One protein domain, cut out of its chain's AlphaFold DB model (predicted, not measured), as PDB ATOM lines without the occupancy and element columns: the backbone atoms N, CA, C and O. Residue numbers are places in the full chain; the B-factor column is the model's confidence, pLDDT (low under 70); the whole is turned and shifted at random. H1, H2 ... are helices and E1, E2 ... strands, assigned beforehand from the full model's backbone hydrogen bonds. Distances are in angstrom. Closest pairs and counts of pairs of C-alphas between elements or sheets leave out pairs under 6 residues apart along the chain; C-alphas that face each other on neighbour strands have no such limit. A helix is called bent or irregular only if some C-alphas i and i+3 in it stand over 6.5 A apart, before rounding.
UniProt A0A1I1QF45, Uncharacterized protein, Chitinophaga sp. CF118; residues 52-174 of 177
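Overview. This is residues 52 to 174 of the 177 residues of an uncharacterized protein of Chitinophaga sp. CF118 (UniProt A0A1I1QF45). A strongly twisted sheet of five strands has helices over one face: the long H3 runs along E2 and E3, H1 covers the edge strand E1 and meets H3, and H2 covers E3 and E5. The 123 printed residues hold, in order, H1 E1 E2 E3 H2 E4 E5 H3. The sheet's order is E1 E2 E3 E5 E4, antiparallel throughout, and the class is mixed. The whole is compact, with a radius of gyration of the C-alphas of 14.1 A and spans of 41 by 31 by 25 A.

Along the chain. H1, residues 52 to 64, begins with C-alpha 52 at (188.124, 212.002, 185.529) and is 18.1 A long. E1 is residues 76 to 81, E2 89 to 98 and E3 101 to 112, 29.7 A. H2 is residues 115 to 128, E4 135 to 137 and E5 140 to 149. H3, residues 153 to 173, 29.6 A, ends with C-alpha 173 at (186.716, 190.014, 161.470).

Arrangement. E1 E2 E3 form a meander, each strand the antiparallel neighbour of the one before; N 79 and O 91 are 2.8 A apart, N 92 and O 109 2.9 A. Between the antiparallel neighbours E3 and E5, N 106 and O 148 are within hydrogen-bond range at 2.8 A, and between the antiparallel neighbours E5 and E4, N 135 and O 142 are within hydrogen-bond range at 2.8 A. E3, H2, E4 are a split strand-helix-strand unit, E5 between its strands, with a right-handed crossover. H3 is on the sheet at a height of 8.7 A, on the same face as H2. H1 touches H3 with residues 56 to 60 alone, at a steep tilt of 49 degrees; the closest C-alphas, of Ile 60 and Met 157, are 7.1 A apart. H2 is irregular, C-alphas 120 and 123 being 7.7 A apart, with 7 of 10 O i to N i+4 pairs within hydrogen-bond range; in H1 and H3 every pair is.

Size, cuts and confidence. The C-alphas farthest apart, of Ala 85 and Gly 100, are 45.9 A apart. The printed part has no cut. The link H1 to E1 is long. Residues 84 and 173 to 174 have pLDDT under 70.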
ATOM      1  N   ARG A  52     187.865 213.450 185.570       96.81
ATOM      2  CA  ARG A  52     188.124 212.002 185.529       96.81
ATOM      3  C   ARG A  52     187.971 211.397 184.143       96.81
ATOM      4  O   ARG A  52     188.817 210.596 183.761       96.81
ATOM      5  N   ILE A  53     186.992 211.828 183.357       97.56
ATOM      6  CA  ILE A  53     186.866 211.412 181.954       97.56
ATOM      7  C   ILE A  53     188.094 211.830 181.145       97.56
ATOM      8  O   ILE A  53     188.604 211.044 180.351       97.56
ATOM      9  N   GLN A  54     188.628 213.032 181.370       96.00
ATOM     10  CA  GLN A  54     189.850 213.476 180.696       96.00
ATOM     11  C   GLN A  54     191.065 212.609 181.051       96.00
ATOM     12  O   GLN A  54     191.833 212.257 180.154       96.00
ATOM     13  N   GLU A  55     191.225 212.246 182.326       95.94
ATOM     14  CA  GLU A  55     192.288 211.343 182.784       95.94
ATOM     15  C   GLU A  55     192.152 209.941 182.169       95.94
ATOM     16  O   GLU A  55     193.123 209.419 181.620       95.94
ATOM     17  N   LEU A  56     190.943 209.364 182.191       97.19
ATOM     18  CA  LEU A  56     190.646 208.067 181.572       97.19
ATOM     19  C   LEU A  56     190.915 208.090 180.066       97.19
ATOM     20  O   LEU A  56     191.564 207.187 179.543       97.19
ATOM     21  N   ARG A  57     190.494 209.158 179.376       96.50
ATOM     22  CA  ARG A  57     190.754 209.344 177.945       96.50
ATOM     23  C   ARG A  57     192.245 209.299 177.641       96.50
ATOM     24  O   ARG A  57     192.655 208.615 176.712       96.50
ATOM     25  N   TRP A  58     193.057 210.026 178.406       95.06
ATOM     26  CA  TRP A  58     194.507 210.034 178.202       95.06
ATOM     27  C   TRP A  58     195.123 208.659 178.460       95.06
ATOM     28  O   TRP A  58     195.955 208.208 177.672       95.06
ATOM     29  N   ALA A  59     194.700 207.983 179.530       95.81
ATOM     30  CA  ALA A  59     195.179 206.647 179.859       95.81
ATOM     31  C   ALA A  59     194.851 205.644 178.745       95.81
ATOM     32  O   ALA A  59     195.750 204.962 178.249       95.81
ATOM     33  N   ILE A  60     193.595 205.600 178.289       95.44
ATOM     34  CA  ILE A  60     193.169 204.628 177.281       95.44
ATOM     35  C   ILE A  60     193.764 204.912 175.908       95.44
ATOM     36  O   ILE A  60     194.254 203.985 175.279       95.44
ATOM     37  N   GLN A  61     193.851 206.181 175.493       95.19
ATOM     38  CA  GLN A  61     194.545 206.567 174.261       95.19
ATOM     39  C   GLN A  61     196.005 206.114 174.264       95.19
ATOM     40  O   GLN A  61     196.523 205.686 173.236       95.19
ATOM     41  N   THR A  62     196.670 206.213 175.416       94.75
ATOM     42  CA  THR A  62     198.067 205.793 175.561       94.75
ATOM     43  C   THR A  62     198.200 204.275 175.447       94.75
ATOM     44  O   THR A  62     199.125 203.794 174.799       94.75
ATOM     45  N   ILE A  63     197.275 203.523 176.048       94.00
ATOM     46  CA  ILE A  63     197.301 202.055 176.058       94.00
ATOM     47  C   ILE A  63     196.910 201.474 174.693       94.00
ATOM     48  O   ILE A  63     197.580 200.567 174.207       94.00
ATOM     49  N   THR A  64     195.856 201.991 174.057       92.00
ATOM     50  CA  THR A  64     195.376 201.481 172.763       92.00
ATOM     51  C   THR A  64     196.140 202.055 171.575       92.00
ATOM     52  O   THR A  64     196.057 201.507 170.478       92.00
ATOM     53  N   ASN A  65     196.859 203.170 171.763       93.00
ATOM     54  CA  ASN A  65     197.432 203.981 170.686       93.00
ATOM     55  C   ASN A  65     196.383 204.389 169.622       93.00
ATOM     56  O   ASN A  65     196.703 204.566 168.445       93.00
ATOM     57  N   ASP A  66     195.121 204.544 170.036       90.12
ATOM     58  CA  ASP A  66     194.000 204.907 169.168       90.12
ATOM     59  C   ASP A  66     193.561 206.351 169.428       90.12
ATOM     60  O   ASP A  66     193.201 206.732 170.542       90.12
ATOM     61  N   ARG A  67     193.583 207.178 168.382       88.94
ATOM     62  CA  ARG A  67     193.204 208.596 168.461       88.94
ATOM     63  C   ARG A  67     191.697 208.829 168.340       88.94
ATOM     64  O   ARG A  67     191.267 209.961 168.546       88.94
ATOM     65  N   ASN A  68     190.912 207.793 168.046       91.19
ATOM     66  CA  ASN A  68     189.454 207.867 167.927       91.19
ATOM     67  C   ASN A  68     188.747 207.985 169.284       91.19
ATOM     68  O   ASN A  68     187.556 208.287 169.328       91.19
ATOM     69  N   TRP A  69     189.464 207.783 170.392       95.06
ATOM     70  CA  TRP A  69     188.961 208.113 171.720       95.06
ATOM     71  C   TRP A  69     188.777 209.628 171.864       95.06
ATOM     72  O   TRP A  69     189.725 210.408 171.768       95.06
ATOM     73  N   THR A  70     187.556 210.057 172.142       95.19
ATOM     74  CA  THR A  70     187.158 211.456 172.292       95.19
ATOM     75  C   THR A  70     186.348 211.648 173.572       95.19
ATOM     76  O   THR A  70     185.975 210.685 174.233       95.19
ATOM     77  N   ALA A  71     186.138 212.904 173.959       94.19
ATOM     78  CA  ALA A  71     185.227 213.277 175.038       94.19
ATOM     79  C   ALA A  71     184.553 214.609 174.657       94.19
ATOM     80  O   ALA A  71     185.049 215.663 175.062       94.19
ATOM     81  N   PRO A  72     183.524 214.586 173.784       84.31
ATOM     82  CA  PRO A  72     182.998 215.781 173.111       84.31
ATOM     83  C   PRO A  72     182.519 216.890 174.061       84.31
ATOM     84  O   PRO A  72     182.719 218.069 173.777       84.31
ATOM     85  N   ASP A  73     181.947 216.517 175.205       85.75
ATOM     86  CA  ASP A  73     181.465 217.410 176.268       85.75
ATOM     87  C   ASP A  73     182.232 217.238 177.597       85.75
ATOM     88  O   ASP A  73     181.985 217.943 178.578       85.75
ATOM     89  N   GLY A  74     183.189 216.307 177.622       89.44
ATOM     90  CA  GLY A  74     183.936 215.909 178.808       89.44
ATOM     91  C   GLY A  74     183.156 215.037 179.794       89.44
ATOM     92  O   GLY A  74     183.754 214.613 180.772       89.44
ATOM     93  N   LEU A  75     181.871 214.759 179.587       91.06
ATOM     94  CA  LEU A  75     181.052 213.951 180.499       91.06
ATOM     95  C   LEU A  75     181.111 212.464 180.171       91.06
ATOM     96  O   LEU A  75     180.964 211.628 181.064       91.06
ATOM     97  N   GLU A  76     181.379 212.151 178.909       94.06
ATOM     98  CA  GLU A  76     181.479 210.790 178.419       94.06
ATOM     99  C   GLU A  76     182.737 210.601 177.572       94.06
ATOM    100  O   GLU A  76     183.159 211.474 176.808       94.06
ATOM    101  N   LEU A  77     183.354 209.441 177.737       95.25
ATOM    102  CA  LEU A  77     184.409 208.926 176.888       95.25
ATOM    103  C   LEU A  77     183.764 208.172 175.724       95.25
ATOM    104  O   LEU A  77     182.944 207.294 175.959       95.25
ATOM    105  N   GLN A  78     184.161 208.466 174.489       96.25
ATOM    106  CA  GLN A  78     183.613 207.811 173.300       96.25
ATOM    107  C   GLN A  78     184.728 207.313 172.384       96.25
ATOM    108  O   GLN A  78     185.678 208.047 172.118       96.25
ATOM    109  N   CYS A  79     184.604 206.101 171.851       95.31
ATOM    110  CA  CYS A  79     185.435 205.591 170.766       95.31
ATOM    111  C   CYS A  79     184.538 205.101 169.636       95.31
ATOM    112  O   CYS A  79     183.782 204.146 169.805       95.31
ATOM    113  N   ILE A  80     184.625 205.758 168.481       91.38
ATOM    114  CA  ILE A  80     183.919 205.311 167.283       91.38
ATOM    115  C   ILE A  80     184.794 204.276 166.588       91.38
ATOM    116  O   ILE A  80     185.873 204.597 166.085       91.38
ATOM    117  N   LEU A  81     184.302 203.046 166.537       86.75
ATOM    118  CA  LEU A  81     184.926 201.949 165.822       86.75
ATOM    119  C   LEU A  81     184.233 201.825 164.472       86.75
ATOM    120  O   LEU A  81     183.021 201.624 164.374       86.75
ATOM    121  N   TYR A  82     185.015 202.018 163.418       76.69
ATOM    122  CA  TYR A  82     184.526 201.950 162.055       76.69
ATOM    123  C   TYR A  82     185.543 201.242 161.168       76.69
ATOM    124  O   TYR A  82     186.756 201.415 161.291       76.69
ATOM    125  N   ASN A  83     185.008 200.473 160.235       71.12
ATOM    126  CA  ASN A  83     185.706 199.986 159.060       71.12
ATOM    127  C   ASN A  83     184.941 200.559 157.862       71.12
ATOM    128  O   ASN A  83     183.719 200.647 157.916       71.12
ATOM    129  N   THR A  84     185.614 200.980 156.790       69.50
ATOM    130  CA  THR A  84     184.947 201.595 155.626       69.50
ATOM    131  C   THR A  84     183.914 200.680 154.964       69.50
ATOM    132  O   THR A  84     183.046 201.168 154.245       69.50
ATOM    133  N   ALA A  85     183.988 199.370 155.217       73.62
ATOM    134  CA  ALA A  85     183.016 198.381 154.764       73.62
ATOM    135  C   ALA A  85     181.817 198.177 155.715       73.62
ATOM    136  O   ALA A  85     180.850 197.532 155.317       73.62
ATOM    137  N   LEU A  86     181.874 198.681 156.954       79.56
ATOM    138  CA  LEU A  86     180.922 198.365 158.024       79.56
ATOM    139  C   LEU A  86     180.226 199.610 158.580       79.56
ATOM    140  O   LEU A  86     180.715 200.736 158.475       79.56
ATOM    141  N   THR A  87     179.077 199.401 159.218       87.50
ATOM    142  CA  THR A  87     178.358 200.456 159.941       87.50
ATOM    143  C   THR A  87     179.120 200.848 161.218       87.50
ATOM    144  O   THR A  87     179.677 199.974 161.885       87.50
ATOM    145  N   PRO A  88     179.180 202.139 161.600       90.00
ATOM    146  CA  PRO A  88     179.863 202.550 162.826       90.00
ATOM    147  C   PRO A  88     179.202 201.978 164.084       90.00
ATOM    148  O   PRO A  88     177.975 201.975 164.201       90.00
ATOM    149  N   ILE A  89     180.030 201.582 165.049       94.75
ATOM    150  CA  ILE A  89     179.621 201.206 166.405       94.75
ATOM    151  C   ILE A  89     180.451 202.004 167.407       94.75
ATOM    152  O   ILE A  89     181.624 202.296 167.167       94.75
ATOM    153  N   ILE A  90     179.834 202.427 168.502       96.06
ATOM    154  CA  ILE A  90     180.440 203.364 169.444       96.06
ATOM    155  C   ILE A  90     180.574 202.678 170.792       96.06
ATOM    156  O   ILE A  90     179.606 202.133 171.313       96.06
ATOM    157  N   LEU A  91     181.778 202.718 171.350       97.56
ATOM    158  CA  LEU A  91     182.018 202.423 172.754       97.56
ATOM    159  C   LEU A  91     181.919 203.719 173.543       97.56
ATOM    160  O   LEU A  91     182.670 204.655 173.270       97.56
ATOM    161  N   GLU A  92     181.023 203.761 174.514       97.50
ATOM    162  CA  GLU A  92     180.783 204.923 175.358       97.50
ATOM    163  C   GLU A  92     181.025 204.565 176.835       97.50
ATOM    164  O   GLU A  92     180.840 203.421 177.254       97.50
ATOM    165  N   GLY A  93     181.493 205.524 177.635       97.44
ATOM    166  CA  GLY A  93     181.804 205.318 179.047       97.44
ATOM    167  C   GLY A  93     181.684 206.601 179.861       97.44
ATOM    168  O   GLY A  93     182.380 207.574 179.576       97.44
ATOM    169  N   GLY A  94     180.840 206.615 180.892       97.50
ATOM    170  CA  GLY A  94     180.529 207.833 181.647       97.50
ATOM    171  C   GLY A  94     180.265 207.590 183.129       97.50
ATOM    172  O   GLY A  94     179.873 206.497 183.537       97.50
ATOM    173  N   PHE A  95     180.460 208.624 183.951       97.81
ATOM    174  CA  PHE A  95     180.118 208.569 185.373       97.81
ATOM    175  C   PHE A  95     178.661 208.955 185.619       97.81
ATOM    176  O   PHE A  95     178.196 210.005 185.180       97.81
ATOM    177  N   GLU A  96     177.984 208.179 186.456       96.25
ATOM    178  CA  GLU A  96     176.705 208.549 187.048       96.25
ATOM    179  C   GLU A  96     176.879 208.820 188.541       96.25
ATOM    180  O   GLU A  96     177.495 208.052 189.289       96.25
ATOM    181  N   SER A  97     176.330 209.949 188.985       95.44
ATOM    182  CA  SER A  97     176.356 210.314 190.397       95.44
ATOM    183  C   SER A  97     175.379 209.457 191.204       95.44
ATOM    184  O   SER A  97     174.300 209.090 190.744       95.44
ATOM    185  N   THR A  98     175.758 209.156 192.440       95.06
ATOM    186  CA  THR A  98     174.876 208.545 193.441       95.06
ATOM    187  C   THR A  98     174.781 209.477 194.645       95.06
ATOM    188  O   THR A  98     175.461 210.508 194.711       95.06
ATOM    189  N   LYS A  99     173.920 209.157 195.616       91.94
ATOM    190  CA  LYS A  99     173.708 210.014 196.787       91.94
ATOM    191  C   LYS A  99     175.030 210.276 197.522       91.94
ATOM    192  O   LYS A  99     175.579 209.386 198.162       91.94
ATOM    193  N   GLY A 100     175.501 211.521 197.457       90.62
ATOM    194  CA  GLY A 100     176.735 211.965 198.112       90.62
ATOM    195  C   GLY A 100     178.034 211.574 197.400       90.62
ATOM    196  O   GLY A 100     179.100 211.896 197.916       90.62
ATOM    197  N   ASN A 101     177.975 210.928 196.231       95.62
ATOM    198  CA  ASN A 101     179.161 210.547 195.467       95.62
ATOM    199  C   ASN A 101     179.026 210.962 193.985       95.62
ATOM    200  O   ASN A 101     178.299 210.310 193.230       95.62
ATOM    201  N   PRO A 102     179.748 212.014 193.551       95.00
ATOM    202  CA  PRO A 102     179.809 212.445 192.151       95.00
ATOM    203  C   PRO A 102     180.278 211.368 191.163       95.00
ATOM    204  O   PRO A 102     179.887 211.390 189.999       95.00
ATOM    205  N   LEU A 103     181.109 210.430 191.623       97.12
ATOM    206  CA  LEU A 103     181.650 209.309 190.852       97.12
ATOM    207  C   LEU A 103     181.030 208.011 191.384       97.12
ATOM    208  O   LEU A 103     181.717 207.129 191.892       97.12
ATOM    209  N   GLY A 104     179.696 207.971 191.404       97.38
ATOM    210  CA  GLY A 104     178.921 206.911 192.041       97.38
ATOM    211  C   GLY A 104     179.105 205.560 191.372       97.38
ATOM    212  O   GLY A 104     179.366 204.567 192.049       97.38
ATOM    213  N   LYS A 105     178.992 205.546 190.048       97.69
ATOM    214  CA  LYS A 105     179.290 204.400 189.194       97.69
ATOM    215  C   LYS A 105     179.818 204.880 187.847       97.69
ATOM    216  O   LYS A 105     179.482 205.983 187.416       97.69
ATOM    217  N   PHE A 106     180.615 204.054 187.193       98.38
ATOM    218  CA  PHE A 106     181.036 204.219 185.813       98.38
ATOM    219  C   PHE A 106     180.292 203.202 184.952       98.38
ATOM    220  O   PHE A 106     180.306 202.008 185.247       98.38
ATOM    221  N   VAL A 107     179.614 203.679 183.918       98.19
ATOM    222  CA  VAL A 107     178.774 202.854 183.053       98.19
ATOM    223  C   VAL A 107     179.398 202.782 181.674       98.19
ATOM    224  O   VAL A 107     179.724 203.821 181.105       98.19
ATOM    225  N   ILE A 108     179.548 201.566 181.149       98.25
ATOM    226  CA  ILE A 108     180.096 201.294 179.819       98.25
ATOM    227  C   ILE A 108     178.964 200.846 178.905       98.25
ATOM    228  O   ILE A 108     178.176 199.966 179.259       98.25
ATOM    229  N   ARG A 109     178.897 201.450 177.720       98.19
ATOM    230  CA  ARG A 109     177.832 201.238 176.747       98.19
ATOM    231  C   ARG A 109     178.381 200.942 175.364       98.19
ATOM    232  O   ARG A 109     179.445 201.425 174.981       98.19
ATOM    233  N   ILE A 110     177.615 200.165 174.614       97.94
ATOM    234  CA  ILE A 110     177.784 199.979 173.178       97.94
ATOM    235  C   ILE A 110     176.590 200.637 172.493       97.94
ATOM    236  O   ILE A 110     175.449 200.287 172.787       97.94
ATOM    237  N   THR A 111     176.852 201.557 171.570       97.00
ATOM    238  CA  THR A 111     175.817 202.384 170.949       97.00
ATOM    239  C   THR A 111     175.927 202.367 169.430       97.00
ATOM    240  O   THR A 111     177.005 202.537 168.855       97.00
ATOM    241  N   THR A 112     174.786 202.229 168.759       96.00
ATOM    242  CA  THR A 112     174.643 202.393 167.307       96.00
ATOM    243  C   THR A 112     173.672 203.532 167.014       96.00
ATOM    244  O   THR A 112     172.597 203.594 167.604       96.00
ATOM    245  N   LYS A 113     174.026 204.435 166.091       93.94
ATOM    246  CA  LYS A 113     173.229 205.642 165.781       93.94
ATOM    247  C   LYS A 113     172.052 205.405 164.825       93.94
ATOM    248  O   LYS A 113     171.302 206.342 164.574       93.94
ATOM    249  N   THR A 114     171.927 204.204 164.260       92.81
ATOM    250  CA  THR A 114     170.794 203.814 163.412       92.81
ATOM    251  C   THR A 114     170.361 202.382 163.710       92.81
ATOM    252  O   THR A 114     171.185 201.543 164.088       92.81
ATOM    253  N   ILE A 115     169.090 202.073 163.449       90.94
ATOM    254  CA  ILE A 115     168.550 200.708 163.551       90.94
ATOM    255  C   ILE A 115     169.264 199.762 162.574       90.94
ATOM    256  O   ILE A 115     169.532 198.613 162.903       90.94
ATOM    257  N   GLN A 116     169.641 200.226 161.377       91.56
ATOM    258  CA  GLN A 116     170.377 199.387 160.424       91.56
ATOM    259  C   GLN A 116     171.765 199.010 160.950       91.56
ATOM    260  O   GLN A 116     172.224 197.895 160.716       91.56
ATOM    261  N   ALA A 117     172.432 199.929 161.656       92.69
ATOM    262  CA  ALA A 117     173.698 199.630 162.307       92.69
ATOM    263  C   ALA A 117     173.505 198.634 163.458       92.69
ATOM    264  O   ALA A 117     174.296 197.703 163.557       92.69
ATOM    265  N   TRP A 118     172.441 198.777 164.258       94.44
ATOM    266  CA  TRP A 118     172.090 197.798 165.293       94.44
ATOM    267  C   TRP A 118     171.884 196.401 164.707       94.44
ATOM    268  O   TRP A 118     172.610 195.480 165.069       94.44
ATOM    269  N   ASN A 119     170.980 196.265 163.734       93.12
ATOM    270  CA  ASN A 119     170.637 194.982 163.115       93.12
ATOM    271  C   ASN A 119     171.858 194.267 162.512       93.12
ATOM    272  O   ASN A 119     171.870 193.045 162.418       93.12
ATOM    273  N   TYR A 120     172.883 195.013 162.086       92.88
ATOM    274  CA  TYR A 120     174.127 194.425 161.586       92.88
ATOM    275  C   TYR A 120     174.920 193.691 162.683       92.88
ATOM    276  O   TYR A 120     175.518 192.651 162.414       92.88
ATOM    277  N   TYR A 121     174.936 194.223 163.909       94.00
ATOM    278  CA  TYR A 121     175.700 193.674 165.036       94.00
ATOM    279  C   TYR A 121     174.853 192.852 166.018       94.00
ATOM    280  O   TYR A 121     175.420 192.142 166.849       94.00
ATOM    281  N   GLU A 122     173.526 192.946 165.932       94.75
ATOM    282  CA  GLU A 122     172.565 192.420 166.906       94.75
ATOM    283  C   GLU A 122     172.811 190.953 167.263       94.75
ATOM    284  O   GLU A 122     173.011 190.651 168.435       94.75
ATOM    285  N   ASP A 123     172.879 190.054 166.277       94.38
ATOM    286  CA  ASP A 123     173.046 188.615 166.532       94.38
ATOM    287  C   ASP A 123     174.286 188.313 167.383       94.38
ATOM    288  O   ASP A 123     174.251 187.477 168.288       94.38
ATOM    289  N   GLN A 124     175.398 189.001 167.111       94.56
ATOM    290  CA  GLN A 124     176.652 188.764 167.812       94.56
ATOM    291  C   GLN A 124     176.672 189.456 169.182       94.56
ATOM    292  O   GLN A 124     177.100 188.842 170.159       94.56
ATOM    293  N   LEU A 125     176.141 190.679 169.281       95.31
ATOM    294  CA  LEU A 125     176.002 191.384 170.558       95.31
ATOM    295  C   LEU A 125     175.075 190.629 171.511       95.31
ATOM    296  O   LEU A 125     175.438 190.399 172.657       95.31
ATOM    297  N   MET A 126     173.915 190.179 171.039       96.06
ATOM    298  CA  MET A 126     172.938 189.464 171.863       96.06
ATOM    299  C   MET A 126     173.383 188.040 172.199       96.06
ATOM    300  O   MET A 126     172.958 187.488 173.212       96.06
ATOM    301  N   LYS A 127     174.273 187.439 171.404       95.25
ATOM    302  CA  LYS A 127     174.920 186.173 171.761       95.25
ATOM    303  C   LYS A 127     175.881 186.328 172.941       95.25
ATOM    304  O   LYS A 127     175.902 185.455 173.808       95.25
ATOM    305  N   ASP A 128     176.665 187.404 172.968       94.69
ATOM    306  CA  ASP A 128     177.689 187.625 173.999       94.69
ATOM    307  C   ASP A 128     177.141 188.372 175.232       94.69
ATOM    308  O   ASP A 128     177.649 188.199 176.340       94.69
ATOM    309  N   TYR A 129     176.047 189.122 175.064       95.19
ATOM    310  CA  TYR A 129     175.323 189.854 176.108       95.19
ATOM    311  C   TYR A 129     173.834 189.446 176.192       95.19
ATOM    312  O   TYR A 129     172.948 190.300 176.144       95.19
ATOM    313  N   PRO A 130     173.507 188.149 176.364       94.88
ATOM    314  CA  PRO A 130     172.137 187.640 176.212       94.88
ATOM    315  C   PRO A 130     171.157 188.096 177.297       94.88
ATOM    316  O   PRO A 130     169.952 187.909 177.159       94.88
ATOM    317  N   SER A 131     171.658 188.628 178.413       94.38
ATOM    318  CA  SER A 131     170.843 189.052 179.560       94.38
ATOM    319  C   SER A 131     170.626 190.562 179.633       94.38
ATOM    320  O   SER A 131     170.005 191.027 180.587       94.38
ATOM    321  N   ILE A 132     171.158 191.327 178.677       94.69
ATOM    322  CA  ILE A 132     171.052 192.785 178.669       94.69
ATOM    323  C   ILE A 132     170.026 193.175 177.612       94.69
ATOM    324  O   ILE A 132     170.175 192.848 176.439       94.69
ATOM    325  N   GLU A 133     168.977 193.877 178.033       94.81
ATOM    326  CA  GLU A 133     167.982 194.404 177.106       94.81
ATOM    327  C   GLU A 133     168.504 195.693 176.446       94.81
ATOM    328  O   GLU A 133     168.941 196.607 177.155       94.81
ATOM    329  N   PRO A 134     168.469 195.799 175.105       95.75
ATOM    330  CA  PRO A 134     168.853 197.021 174.419       95.75
ATOM    331  C   PRO A 134     167.832 198.135 174.674       95.75
ATOM    332  O   PRO A 134     166.619 197.939 174.597       95.75
ATOM    333  N   ILE A 135     168.335 199.338 174.930       96.50
ATOM    334  CA  ILE A 135     167.529 200.548 175.065       96.50
ATOM    335  C   ILE A 135     167.440 201.202 173.689       96.50
ATOM    336  O   ILE A 135     168.450 201.651 173.143       96.50
ATOM    337  N   ILE A 136     166.227 201.268 173.141       94.19
ATOM    338  CA  ILE A 136     165.946 201.894 171.846       94.19
ATOM    339  C   ILE A 136     165.306 203.259 172.094       94.19
ATOM    340  O   ILE A 136     164.238 203.355 172.701       94.19
ATOM    341  N   ALA A 137     165.967 204.313 171.622       93.06
ATOM    342  CA  ALA A 137     165.483 205.685 171.673       93.06
ATOM    343  C   ALA A 137     165.687 206.338 170.302       93.06
ATOM    344  O   ALA A 137     166.820 206.527 169.854       93.06
ATOM    345  N   ASP A 138     164.577 206.668 169.640       91.38
ATOM    346  CA  ASP A 138     164.550 207.100 168.240       91.38
ATOM    347  C   ASP A 138     165.297 206.094 167.340       91.38
ATOM    348  O   ASP A 138     164.981 204.905 167.349       91.38
ATOM    349  N   ASP A 139     166.302 206.545 166.589       92.00
ATOM    350  CA  ASP A 139     167.142 205.690 165.743       92.00
ATOM    351  C   ASP A 139     168.366 205.114 166.480       92.00
ATOM    352  O   ASP A 139     169.144 204.353 165.904       92.00
ATOM    353  N   THR A 140     168.572 205.470 167.752       94.50
ATOM    354  CA  THR A 140     169.733 205.030 168.532       94.50
ATOM    355  C   THR A 140     169.394 203.798 169.359       94.50
ATOM    356  O   THR A 140     168.405 203.773 170.088       94.50
ATOM    357  N   THR A 141     170.253 202.783 169.283       96.88
ATOM    358  CA  THR A 141     170.187 201.608 170.162       96.88
ATOM    359  C   THR A 141     171.425 201.562 171.041       96.88
ATOM    360  O   THR A 141     172.537 201.754 170.550       96.88
ATOM    361  N   THR A 142     171.219 201.361 172.341       97.56
ATOM    362  CA  THR A 142     172.264 201.391 173.371       97.56
ATOM    363  C   THR A 142     172.196 200.131 174.223       97.56
ATOM    364  O   THR A 142     171.124 199.763 174.699       97.56
ATOM    365  N   LEU A 143     173.342 199.505 174.465       97.62
ATOM    366  CA  LEU A 143     173.491 198.343 175.335       97.62
ATOM    367  C   LEU A 143     174.417 198.699 176.502       97.62
ATOM    368  O   LEU A 143     175.587 199.005 176.282       97.62
ATOM    369  N   GLU A 144     173.915 198.672 177.736       97.56
ATOM    370  CA  GLU A 144     174.726 198.893 178.942       97.56
ATOM    371  C   GLU A 144     175.452 197.599 179.322       97.56
ATOM    372  O   GLU A 144     174.889 196.729 179.979       97.56
ATOM    373  N   VAL A 145     176.697 197.457 178.865       97.38
ATOM    374  CA  VAL A 145     177.456 196.199 178.935       97.38
ATOM    375  C   VAL A 145     178.194 195.984 180.246       97.38
ATOM    376  O   VAL A 145     178.517 194.845 180.579       97.38
ATOM    377  N   ASN A 146     178.480 197.052 180.991       97.06
ATOM    378  CA  ASN A 146     179.071 196.927 182.316       97.06
ATOM    379  C   ASN A 146     178.785 198.153 183.192       97.06
ATOM    380  O   ASN A 146     178.704 199.285 182.706       97.06
ATOM    381  N   THR A 147     178.717 197.923 184.501       97.50
ATOM    382  CA  THR A 147     178.540 198.952 185.523       97.50
ATOM    383  C   THR A 147     179.535 198.716 186.653       97.50
ATOM    384  O   THR A 147     179.468 197.710 187.356       97.50
ATOM    385  N   ILE A 148     180.423 199.679 186.872       98.00
ATOM    386  CA  ILE A 148     181.491 199.601 187.871       98.00
ATOM    387  C   ILE A 148     181.175 200.590 188.982       98.00
ATOM    388  O   ILE A 148     180.923 201.766 188.716       98.00
ATOM    389  N   TRP A 149     181.158 200.144 190.233       97.19
ATOM    390  CA  TRP A 149     180.832 201.023 191.356       97.19
ATOM    391  C   TRP A 149     182.039 201.862 191.773       97.19
ATOM    392  O   TRP A 149     183.127 201.354 192.018       97.19
ATOM    393  N   GLY A 150     181.828 203.168 191.919       93.62
ATOM    394  CA  GLY A 150     182.873 204.103 192.310       93.62
ATOM    395  C   GLY A 150     183.763 204.561 191.151       93.62
ATOM    396  O   GLY A 150     183.315 204.774 190.027       93.62
ATOM    397  N   ASN A 151     185.040 204.772 191.471       93.88
ATOM    398  CA  ASN A 151     186.073 205.300 190.576       93.88
ATOM    399  C   ASN A 151     187.359 204.466 190.702       93.88
ATOM    400  O   ASN A 151     188.447 205.011 190.917       93.88
ATOM    401  N   ASP A 152     187.226 203.142 190.653       95.38
ATOM    402  CA  ASP A 152     188.377 202.246 190.564       95.38
ATOM    403  C   ASP A 152     188.944 202.314 189.139       95.38
ATOM    404  O   ASP A 152     188.382 201.775 188.189       95.38
ATOM    405  N   ILE A 153     190.024 203.081 188.970       93.56
ATOM    406  CA  ILE A 153     190.612 203.334 187.650       93.56
ATOM    407  C   ILE A 153     191.121 202.037 186.999       93.56
ATOM    408  O   ILE A 153     190.793 201.833 185.833       93.56
ATOM    409  N   PRO A 154     191.885 201.160 187.681       95.88
ATOM    410  CA  PRO A 154     192.236 199.848 187.138       95.88
ATOM    411  C   PRO A 154     191.040 199.048 186.605       95.88
ATOM    412  O   PRO A 154     191.086 198.617 185.455       95.88
ATOM    413  N   GLU A 155     189.966 198.915 187.387       97.56
ATOM    414  CA  GLU A 155     188.781 198.135 186.994       97.56
ATOM    415  C   GLU A 155     188.045 198.758 185.794       97.56
ATOM    416  O   GLU A 155     187.658 198.062 184.848       97.56
ATOM    417  N   ILE A 156     187.905 200.090 185.793       98.12
ATOM    418  CA  ILE A 156     187.339 200.851 184.668       98.12
ATOM    419  C   ILE A 156     188.157 200.624 183.401       98.12
ATOM    420  O   ILE A 156     187.599 200.353 182.337       98.12
ATOM    421  N   MET A 157     189.479 200.720 183.508       97.44
ATOM    422  CA  MET A 157     190.381 200.572 182.372       97.44
ATOM    423  C   MET A 157     190.383 199.149 181.818       97.44
ATOM    424  O   MET A 157     190.339 198.984 180.599       97.44
ATOM    425  N   GLU A 158     190.397 198.134 182.681       97.44
ATOM    426  CA  GLU A 158     190.296 196.728 182.279       97.44
ATOM    427  C   GLU A 158     188.987 196.464 181.525       97.44
ATOM    428  O   GLU A 158     188.995 195.893 180.433       97.44
ATOM    429  N   SER A 159     187.871 196.969 182.052       97.69
ATOM    430  CA  SER A 159     186.556 196.796 181.435       97.69
ATOM    431  C   SER A 159     186.433 197.525 180.096       97.69
ATOM    432  O   SER A 159     185.960 196.941 179.119       97.69
ATOM    433  N   LEU A 160     186.898 198.778 180.013       97.62
ATOM    434  CA  LEU A 160     186.924 199.532 178.757       97.62
ATOM    435  C   LEU A 160     187.794 198.837 177.704       97.62
ATOM    436  O   LEU A 160     187.391 198.745 176.548       97.62
ATOM    437  N   MET A 161     188.960 198.317 178.101       96.75
ATOM    438  CA  MET A 161     189.848 197.565 177.212       96.75
ATOM    439  C   MET A 161     189.198 196.275 176.715       96.75
ATOM    440  O   MET A 161     189.262 195.993 175.521       96.75
ATOM    441  N   SER A 162     188.537 195.525 177.599       96.75
ATOM    442  CA  SER A 162     187.831 194.295 177.231       96.75
ATOM    443  C   SER A 162     186.771 194.558 176.157       96.75
ATOM    444  O   SER A 162     186.765 193.901 175.113       96.75
ATOM    445  N   VAL A 163     185.918 195.570 176.361       96.81
ATOM    446  CA  VAL A 163     184.869 195.924 175.391       96.81
ATOM    447  C   VAL A 163     185.468 196.500 174.104       96.81
ATOM    448  O   VAL A 163     185.020 196.156 173.012       96.81
ATOM    449  N   TYR A 164     186.516 197.321 174.199       96.25
ATOM    450  CA  TYR A 164     187.216 197.859 173.032       96.25
ATOM    451  C   TYR A 164     187.800 196.747 172.153       96.25
ATOM    452  O   TYR A 164     187.549 196.720 170.950       96.25
ATOM    453  N   THR A 165     188.536 195.799 172.741       94.62
ATOM    454  CA  THR A 165     189.116 194.662 172.012       94.62
ATOM    455  C   THR A 165     188.036 193.774 171.401       94.62
ATOM    456  O   THR A 165     188.176 193.343 170.256       94.62
ATOM    457  N   TYR A 166     186.941 193.541 172.127       94.75
ATOM    458  CA  TYR A 166     185.783 192.821 171.606       94.75
ATOM    459  C   TYR A 166     185.208 193.492 170.351       94.75
ATOM    460  O   TYR A 166     185.104 192.858 169.299       94.75
ATOM    461  N   LEU A 167     184.904 194.790 170.431       94.19
ATOM    462  CA  LEU A 167     184.336 195.534 169.310       94.19
ATOM    463  C   LEU A 167     185.315 195.656 168.136       94.19
ATOM    464  O   LEU A 167     184.895 195.525 166.991       94.19
ATOM    465  N   GLN A 168     186.616 195.830 168.391       91.62
ATOM    466  CA  GLN A 168     187.632 195.738 167.338       91.62
ATOM    467  C   GLN A 168     187.587 194.381 166.631       91.62
ATOM    468  O   GLN A 168     187.721 194.318 165.410       91.62
ATOM    469  N   GLY A 169     187.391 193.295 167.383       90.50
ATOM    470  CA  GLY A 169     187.162 191.962 166.836       90.50
ATOM    471  C   GLY A 169     185.989 191.958 165.861       90.50
ATOM    472  O   GLY A 169     186.172 191.584 164.703       90.50
ATOM    473  N   LEU A 170     184.833 192.469 166.294       89.38
ATOM    474  CA  LEU A 170     183.620 192.563 165.474       89.38
ATOM    475  C   LEU A 170     183.815 193.389 164.200       89.38
ATOM    476  O   LEU A 170     183.384 192.976 163.124       89.38
ATOM    477  N   THR A 171     184.484 194.538 164.297       88.12
ATOM    478  CA  THR A 171     184.642 195.450 163.155       88.12
ATOM    479  C   THR A 171     185.776 195.051 162.204       88.12
ATOM    480  O   THR A 171     185.832 195.533 161.069       88.12
ATOM    481  N   ASN A 172     186.687 194.174 162.638       79.50
ATOM    482  CA  ASN A 172     187.821 193.717 161.828       79.50
ATOM    483  C   ASN A 172     187.643 192.299 161.257       79.50
ATOM    484  O   ASN A 172     188.258 191.994 160.239       79.50
ATOM    485  N   HIS A 173     186.828 191.428 161.872       58.22
ATOM    486  CA  HIS A 173     186.716 190.014 161.470       58.22
ATOM    487  C   HIS A 173     185.678 189.722 160.377       58.22
ATOM    488  O   HIS A 173     185.698 188.627 159.820       58.22
ATOM    489  N   ASN A 174     184.837 190.681 159.980       50.06
ATOM    490  CA  ASN A 174     183.841 190.471 158.918       50.06
ATOM    491  C   ASN A 174     184.365 190.748 157.495       50.06
ATOM    492  O   ASN A 174     183.636 191.228 156.632       50.06
TER     493      ASN A 174